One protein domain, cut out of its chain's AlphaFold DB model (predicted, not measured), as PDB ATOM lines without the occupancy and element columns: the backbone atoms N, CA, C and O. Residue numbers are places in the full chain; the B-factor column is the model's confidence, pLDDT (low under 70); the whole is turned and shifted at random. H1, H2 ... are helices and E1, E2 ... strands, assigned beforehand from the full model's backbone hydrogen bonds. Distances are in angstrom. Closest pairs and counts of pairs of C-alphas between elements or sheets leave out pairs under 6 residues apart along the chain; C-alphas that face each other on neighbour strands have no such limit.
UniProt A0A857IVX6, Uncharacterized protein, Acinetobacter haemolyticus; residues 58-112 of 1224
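Overview. This is residues 58 to 112 of the 1224 residues of an uncharacterized protein of Acinetobacter haemolyticus (UniProt A0A857IVX6). A small, strongly twisted sheet of three antiparallel strands makes the body, with the short helix H1 packed on one face. The last strand, E3, bends and leads straight into H2, which lies off one end of the sheet and lengthens the outline. The printed part has 55 residues, with two named helices and three named strands in the order H1, E1, E2, E3, H2. The sheet's order is E1, E2, E3, and the class is mixed, helices and strands. The whole is compact, with a radius of gyration of the C-alphas of 11.4 A, yet elongated, spanning 36 by 18 by 18 A.

Arrangement. Residues 58 to 59 pair, parallel, with residues 78 to 79 of E1, residues 76 to 79. H1, residues 62 to 66, is on the sheet at a height of 8.3 A, only just over none of its strands, with 2 of its 5 C-alphas falling on E1. The closest C-alphas of H1 and E1 are those of Leu 62 and Asn 79, 5.7 A apart. E1 and E2, residues 84 to 89, form a hairpin; N 77 and O 86 are within hydrogen-bond range at 2.8 A. E2 and E3, residues 97 to 104, form another, with N 87 and O 99 at 2.8 A; the three strands are a meander, each the antiparallel neighbour of the one before. H2, residues 105 to 112, only grazes the sheet with its residues 105 to 110; Trp 105 and Asp 84 are the closest C-alphas of H2 and E2, 6.4 A apart. H1 and H2 are apart. In both helices every O i to N i+4 pair is within hydrogen-bond range.

Along the chain. H1 begins at C-alpha 62, (119.782, 134.203, 170.734), and measures 6.0 A. E1 measures 10.5 A, E2 15.6 A and E3 18.1 A; E3 bends by 60 degrees at residue 101. H2 measures 10.0 A and ends at C-alpha 112, (119.214, 143.657, 148.744).

Size, cuts and confidence. The C-alphas farthest apart are those of Pro 94 and Asn 112, at 37.5 A. The printed part has no cut and no long link. Its mean pLDDT is 81.0; residues 105 to 112 are under 70.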
ATOM      1  N   THR A  58     123.600 144.365 169.950       76.94
ATOM      2  CA  THR A  58     123.951 143.242 169.055       76.94
ATOM      3  C   THR A  58     124.491 142.072 169.865       76.94
ATOM      4  O   THR A  58     125.387 142.262 170.688       76.94
ATOM      5  N   ALA A  59     123.980 140.867 169.624       83.31
ATOM      6  CA  ALA A  59     124.426 139.647 170.285       83.31
ATOM      7  C   ALA A  59     124.733 138.551 169.249       83.31
ATOM      8  O   ALA A  59     124.000 138.421 168.267       83.31
ATOM      9  N   PRO A  60     125.773 137.724 169.466       77.75
ATOM     10  CA  PRO A  60     126.219 136.739 168.481       77.75
ATOM     11  C   PRO A  60     125.196 135.629 168.207       77.75
ATOM     12  O   PRO A  60     125.217 135.058 167.126       77.75
ATOM     13  N   ASN A  61     124.325 135.307 169.168       90.44
ATOM     14  CA  ASN A  61     123.238 134.337 169.031       90.44
ATOM     15  C   ASN A  61     122.101 134.657 170.020       90.44
ATOM     16  O   ASN A  61     122.262 135.472 170.935       90.44
ATOM     17  N   LEU A  62     120.951 133.988 169.870       90.81
ATOM     18  CA  LEU A  62     119.782 134.203 170.734       90.81
ATOM     19  C   LEU A  62     120.052 133.847 172.208       90.81
ATOM     20  O   LEU A  62     119.495 134.477 173.102       90.81
ATOM     21  N   THR A  63     120.931 132.879 172.483       92.50
ATOM     22  CA  THR A  63     121.316 132.512 173.858       92.50
ATOM     23  C   THR A  63     122.057 133.653 174.551       92.50
ATOM     24  O   THR A  63     121.731 133.995 175.685       92.50
ATOM     25  N   ALA A  64     123.017 134.276 173.864       86.31
ATOM     26  CA  ALA A  64     123.737 135.442 174.365       86.31
ATOM     27  C   ALA A  64     122.804 136.648 174.538       86.31
ATOM     28  O   ALA A  64     122.936 137.377 175.515       86.31
ATOM     29  N   LEU A  65     121.831 136.825 173.636       91.56
ATOM     30  CA  LEU A  65     120.832 137.885 173.754       91.56
ATOM     31  C   LEU A  65     119.919 137.688 174.973       91.56
ATOM     32  O   LEU A  65     119.715 138.615 175.748       91.56
ATOM     33  N   ASN A  66     119.421 136.469 175.188       91.44
ATOM     34  CA  ASN A  66     118.560 136.140 176.328       91.44
ATOM     35  C   ASN A  66     119.275 136.217 177.686       91.44
ATOM     36  O   ASN A  66     118.608 136.284 178.715       91.44
ATOM     37  N   ALA A  67     120.610 136.226 177.706       90.56
ATOM     38  CA  ALA A  67     121.392 136.477 178.915       90.56
ATOM     39  C   ALA A  67     121.484 137.974 179.276       90.56
ATOM     40  O   ALA A  67     121.924 138.309 180.376       90.56
ATOM     41  N   ILE A  68     121.083 138.873 178.368       85.69
ATOM     42  CA  ILE A  68     121.090 140.323 178.572       85.69
ATOM     43  C   ILE A  68     119.706 140.761 179.047       85.69
ATOM     44  O   ILE A  68     118.724 140.641 178.315       85.69
ATOM     45  N   ILE A  69     119.645 141.327 180.252       87.62
ATOM     46  CA  ILE A  69     118.484 142.081 180.731       87.62
ATOM     47  C   ILE A  69     118.793 143.559 180.468       87.62
ATOM     48  O   ILE A  69     119.687 144.102 181.123       87.62
ATOM     49  N   PRO A  70     118.139 144.202 179.488       80.75
ATOM     50  CA  PRO A  70     118.371 145.611 179.210       80.75
ATOM     51  C   PRO A  70     117.820 146.474 180.348       80.75
ATOM     52  O   PRO A  70     116.831 146.128 180.992       80.75
ATOM     53  N   GLU A  71     118.453 147.623 180.569       73.81
ATOM     54  CA  GLU A  71     118.042 148.590 181.593       73.81
ATOM     55  C   GLU A  71     116.701 149.269 181.246       73.81
ATOM     56  O   GLU A  71     115.996 149.742 182.135       73.81
ATOM     57  N   TYR A  72     116.302 149.244 179.965       70.19
ATOM     58  CA  TYR A  72     115.107 149.918 179.455       70.19
ATOM     59  C   TYR A  72     114.051 148.952 178.904       70.19
ATOM     60  O   TYR A  72     114.333 147.992 178.178       70.19
ATOM     61  N   ASN A  73     112.787 149.276 179.178       76.44
ATOM     62  CA  ASN A  73     111.637 148.613 178.572       76.44
ATOM     63  C   ASN A  73     111.600 148.897 177.063       76.44
ATOM     64  O   ASN A  73     111.818 150.027 176.640       76.44
ATOM     65  N   HIS A  74     111.287 147.887 176.245       73.44
ATOM     66  CA  HIS A  74     111.157 148.023 174.786       73.44
ATOM     67  C   HIS A  74     112.440 148.368 174.018       73.44
ATOM     68  O   HIS A  74     112.358 148.743 172.845       73.44
ATOM     69  N   GLN A  75     113.614 148.158 174.620       84.38
ATOM     70  CA  GLN A  75     114.889 148.230 173.909       84.38
ATOM     71  C   GLN A  75     114.927 147.223 172.750       84.38
ATOM     72  O   GLN A  75     114.299 146.166 172.821       84.38
ATOM     73  N   VAL A  76     115.632 147.561 171.667       87.62
ATOM     74  CA  VAL A  76     115.723 146.740 170.450       87.62
ATOM     75  C   VAL A  76     117.109 146.110 170.356       87.62
ATOM     76  O   VAL A  76     118.118 146.751 170.661       87.62
ATOM     77  N   ALA A  77     117.152 144.850 169.935       88.19
ATOM     78  CA  ALA A  77     118.371 144.080 169.802       88.19
ATOM     79  C   ALA A  77     118.373 143.192 168.555       88.19
ATOM     80  O   ALA A  77     117.332 142.927 167.956       88.19
ATOM     81  N   ARG A  78     119.548 142.689 168.189       88.31
ATOM     82  CA  ARG A  78     119.774 141.859 167.008       88.31
ATOM     83  C   ARG A  78     120.502 140.584 167.370       88.31
ATOM     84  O   ARG A  78     121.520 140.621 168.060       88.31
ATOM     85  N   ASN A  79     119.989 139.479 166.850       91.12
ATOM     86  CA  ASN A  79     120.712 138.223 166.794       91.12
ATOM     87  C   ASN A  79     121.575 138.213 165.520       91.12
ATOM     88  O   ASN A  79     121.034 138.164 164.419       91.12
ATOM     89  N   ASP A  80     122.899 138.271 165.650       78.75
ATOM     90  CA  ASP A  80     123.816 138.319 164.506       78.75
ATOM     91  C   ASP A  80     123.858 136.998 163.713       78.75
ATOM     92  O   ASP A  80     124.114 137.033 162.511       78.75
ATOM     93  N   GLU A  81     123.557 135.855 164.342       82.81
ATOM     94  CA  GLU A  81     123.552 134.531 163.696       82.81
ATOM     95  C   GLU A  81     122.394 134.366 162.704       82.81
ATOM     96  O   GLU A  81     122.581 133.847 161.605       82.81
ATOM     97  N   THR A  82     121.187 134.803 163.075       84.12
ATOM     98  CA  THR A  82     119.981 134.631 162.235       84.12
ATOM     99  C   THR A  82     119.567 135.907 161.519       84.12
ATOM    100  O   THR A  82     118.823 135.881 160.539       84.12
ATOM    101  N   GLY A  83     120.038 137.035 162.030       79.38
ATOM    102  CA  GLY A  83     119.650 138.373 161.650       79.38
ATOM    103  C   GLY A  83     118.258 138.804 162.064       79.38
ATOM    104  O   GLY A  83     117.785 139.835 161.593       79.38
ATOM    105  N   ASP A  84     117.603 138.063 162.948       89.25
ATOM    106  CA  ASP A  84     116.328 138.482 163.515       89.25
ATOM    107  C   ASP A  84     116.516 139.638 164.503       89.25
ATOM    108  O   ASP A  84     117.454 139.667 165.308       89.25
ATOM    109  N   GLU A  85     115.595 140.593 164.441       91.56
ATOM    110  CA  GLU A  85     115.485 141.687 165.391       91.56
ATOM    111  C   GLU A  85     114.484 141.325 166.494       91.56
ATOM    112  O   GLU A  85     113.401 140.782 166.250       91.56
ATOM    113  N   TYR A  86     114.855 141.651 167.725       92.12
ATOM    114  CA  TYR A  86     114.093 141.398 168.936       92.12
ATOM    115  C   TYR A  86     113.843 142.705 169.673       92.12
ATOM    116  O   TYR A  86     114.619 143.654 169.585       92.12
ATOM    117  N   ARG A  87     112.758 142.746 170.437       91.69
ATOM    118  CA  ARG A  87     112.435 143.843 171.342       91.69
ATOM    119  C   ARG A  87     112.229 143.285 172.738       91.69
ATOM    120  O   ARG A  87     111.561 142.269 172.891       91.69
ATOM    121  N   TRP A  88     112.775 143.944 173.747       92.38
ATOM    122  CA  TRP A  88     112.556 143.545 175.129       92.38
ATOM    123  C   TRP A  88     111.113 143.829 175.544       92.38
ATOM    124  O   TRP A  88     110.633 144.961 175.428       92.38
ATOM    125  N   ASP A  89     110.408 142.803 176.010       89.00
ATOM    126  CA  ASP A  89     109.068 142.938 176.562       89.00
ATOM    127  C   ASP A  89     109.088 142.613 178.065       89.00
ATOM    128  O   ASP A  89     109.167 141.438 178.443       89.00
ATOM    129  N   PRO A  90     109.005 143.636 178.938       84.00
ATOM    130  CA  PRO A  90     108.970 143.436 180.384       84.00
ATOM    131  C   PRO A  90     107.688 142.735 180.859       84.00
ATOM    132  O   PRO A  90     107.634 142.281 181.996       84.00
ATOM    133  N   ASN A  91     106.660 142.638 180.008       85.88
ATOM    134  CA  ASN A  91     105.375 142.025 180.332       85.88
ATOM    135  C   ASN A  91     105.194 140.640 179.690       85.88
ATOM    136  O   ASN A  91     104.114 140.053 179.797       85.88
ATOM    137  N   ALA A  92     106.223 140.104 179.022       85.88
ATOM    138  CA  ALA A  92     106.179 138.741 178.506       85.88
ATOM    139  C   ALA A  92     105.946 137.745 179.657       85.88
ATOM    140  O   ALA A  92     106.514 137.867 180.742       85.88
ATOM    141  N   THR A  93     105.082 136.753 179.432       70.69
ATOM    142  CA  THR A  93     104.770 135.708 180.419       70.69
ATOM    143  C   THR A  93     105.401 134.380 179.997       70.69
ATOM    144  O   THR A  93     105.385 134.056 178.808       70.69
ATOM    145  N   PRO A  94     105.960 133.588 180.936       76.00
ATOM    146  CA  PRO A  94     105.903 133.744 182.397       76.00
ATOM    147  C   PRO A  94     106.929 134.720 183.009       76.00
ATOM    148  O   PRO A  94     106.795 135.053 184.183       76.00
ATOM    149  N   THR A  95     107.923 135.185 182.249       83.75
ATOM    150  CA  THR A  95     108.932 136.160 182.700       83.75
ATOM    151  C   THR A  95     109.306 137.123 181.570       83.75
ATOM    152  O   THR A  95     109.235 136.707 180.409       83.75
ATOM    153  N   PRO A  96     109.768 138.349 181.892       89.88
ATOM    154  CA  PRO A  96     110.314 139.297 180.921       89.88
ATOM    155  C   PRO A  96     111.267 138.633 179.925       89.88
ATOM    156  O   PRO A  96     112.123 137.840 180.328       89.88
ATOM    157  N   ALA A  97     111.108 138.929 178.637       92.88
ATOM    158  CA  ALA A  97     111.864 138.259 177.585       92.88
ATOM    159  C   ALA A  97     112.052 139.138 176.345       92.88
ATOM    160  O   ALA A  97     111.274 140.052 176.067       92.88
ATOM    161  N   TRP A  98     113.070 138.807 175.552       92.12
ATOM    162  CA  TRP A  98     113.229 139.319 174.197       92.12
ATOM    163  C   TRP A  98     112.203 138.657 173.276       92.12
ATOM    164  O   TRP A  98     112.237 137.444 173.064       92.12
ATOM    165  N   VAL A  99     111.297 139.450 172.705       92.00
ATOM    166  CA  VAL A  99     110.284 138.974 171.754       92.00
ATOM    167  C   VAL A  99     110.680 139.346 170.318       92.00
ATOM    168  O   VAL A  99     111.110 140.479 170.087       92.00
ATOM    169  N   PRO A 100     110.559 138.436 169.332       90.38
ATOM    170  CA  PRO A 100     110.859 138.754 167.937       90.38
ATOM    171  C   PRO A 100     109.975 139.895 167.426       90.38
ATOM    172  O   PRO A 100     108.763 139.892 167.639       90.38
ATOM    173  N   THR A 101     110.551 140.847 166.694       87.25
ATOM    174  CA  THR A 101     109.777 141.934 166.065       87.25
ATOM    175  C   THR A 101     109.185 141.531 164.713       87.25
ATOM    176  O   THR A 101     108.392 142.274 164.135       87.25
ATOM    177  N   GLY A 102     109.585 140.369 164.186       83.62
ATOM    178  CA  GLY A 102     109.254 139.909 162.836       83.62
ATOM    179  C   GLY A 102     110.115 140.539 161.734       83.62
ATOM    180  O   GLY A 102     109.919 140.230 160.559       83.62
ATOM    181  N   LYS A 103     111.075 141.404 162.084       76.19
ATOM    182  CA  LYS A 103     112.057 141.961 161.146       76.19
ATOM    183  C   LYS A 103     113.328 141.119 161.167       76.19
ATOM    184  O   LYS A 103     113.778 140.705 162.230       76.19
ATOM    185  N   ASN A 104     113.921 140.903 159.995       86.62
ATOM    186  CA  ASN A 104     115.189 140.195 159.868       86.62
ATOM    187  C   ASN A 104     116.109 140.952 158.899       86.62
ATOM    188  O   ASN A 104     115.793 141.096 157.716       86.62
ATOM    189  N   TRP A 105     117.224 141.472 159.411       64.25
ATOM    190  CA  TRP A 105     118.159 142.292 158.644       64.25
ATOM    191  C   TRP A 105     118.998 141.461 157.678       64.25
ATOM    192  O   TRP A 105     119.357 141.989 156.637       64.25
ATOM    193  N   LEU A 106     119.267 140.180 157.959       65.38
ATOM    194  CA  LEU A 106     119.912 139.265 157.010       65.38
ATOM    195  C   LEU A 106     118.973 138.953 155.846       65.38
ATOM    196  O   LEU A 106     119.418 138.912 154.713       65.38
ATOM    197  N   ASN A 107     117.668 138.829 156.077       65.00
ATOM    198  CA  ASN A 107     116.661 138.708 155.027       65.00
ATOM    199  C   ASN A 107     116.457 140.024 154.277       65.00
ATOM    200  O   ASN A 107     116.253 139.981 153.074       65.00
ATOM    201  N   ALA A 108     116.536 141.182 154.935       56.66
ATOM    202  CA  ALA A 108     116.512 142.482 154.262       56.66
ATOM    203  C   ALA A 108     117.800 142.727 153.451       56.66
ATOM    204  O   ALA A 108     117.749 143.212 152.324       56.66
ATOM    205  N   ALA A 109     118.951 142.310 153.980       51.56
ATOM    206  CA  ALA A 109     120.241 142.337 153.307       51.56
ATOM    207  C   ALA A 109     120.284 141.319 152.167       51.56
ATOM    208  O   ALA A 109     120.748 141.672 151.101       51.56
ATOM    209  N   ASN A 110     119.712 140.122 152.313       46.97
ATOM    210  CA  ASN A 110     119.560 139.128 151.247       46.97
ATOM    211  C   ASN A 110     118.487 139.542 150.227       46.97
ATOM    212  O   ASN A 110     118.614 139.214 149.055       46.97
ATOM    213  N   GLN A 111     117.474 140.322 150.615       47.78
ATOM    214  CA  GLN A 111     116.561 140.999 149.684       47.78
ATOM    215  C   GLN A 111     117.267 142.111 148.888       47.78
ATOM    216  O   GLN A 111     116.851 142.387 147.766       47.78
ATOM    217  N   ASN A 112     118.346 142.692 149.429       47.94
ATOM    218  CA  ASN A 112     119.214 143.657 148.744       47.94
ATOM    219  C   ASN A 112     120.433 143.014 148.040       47.94
ATOM    220  O   ASN A 112     120.966 143.605 147.106       47.94
TER     221      ASN A 112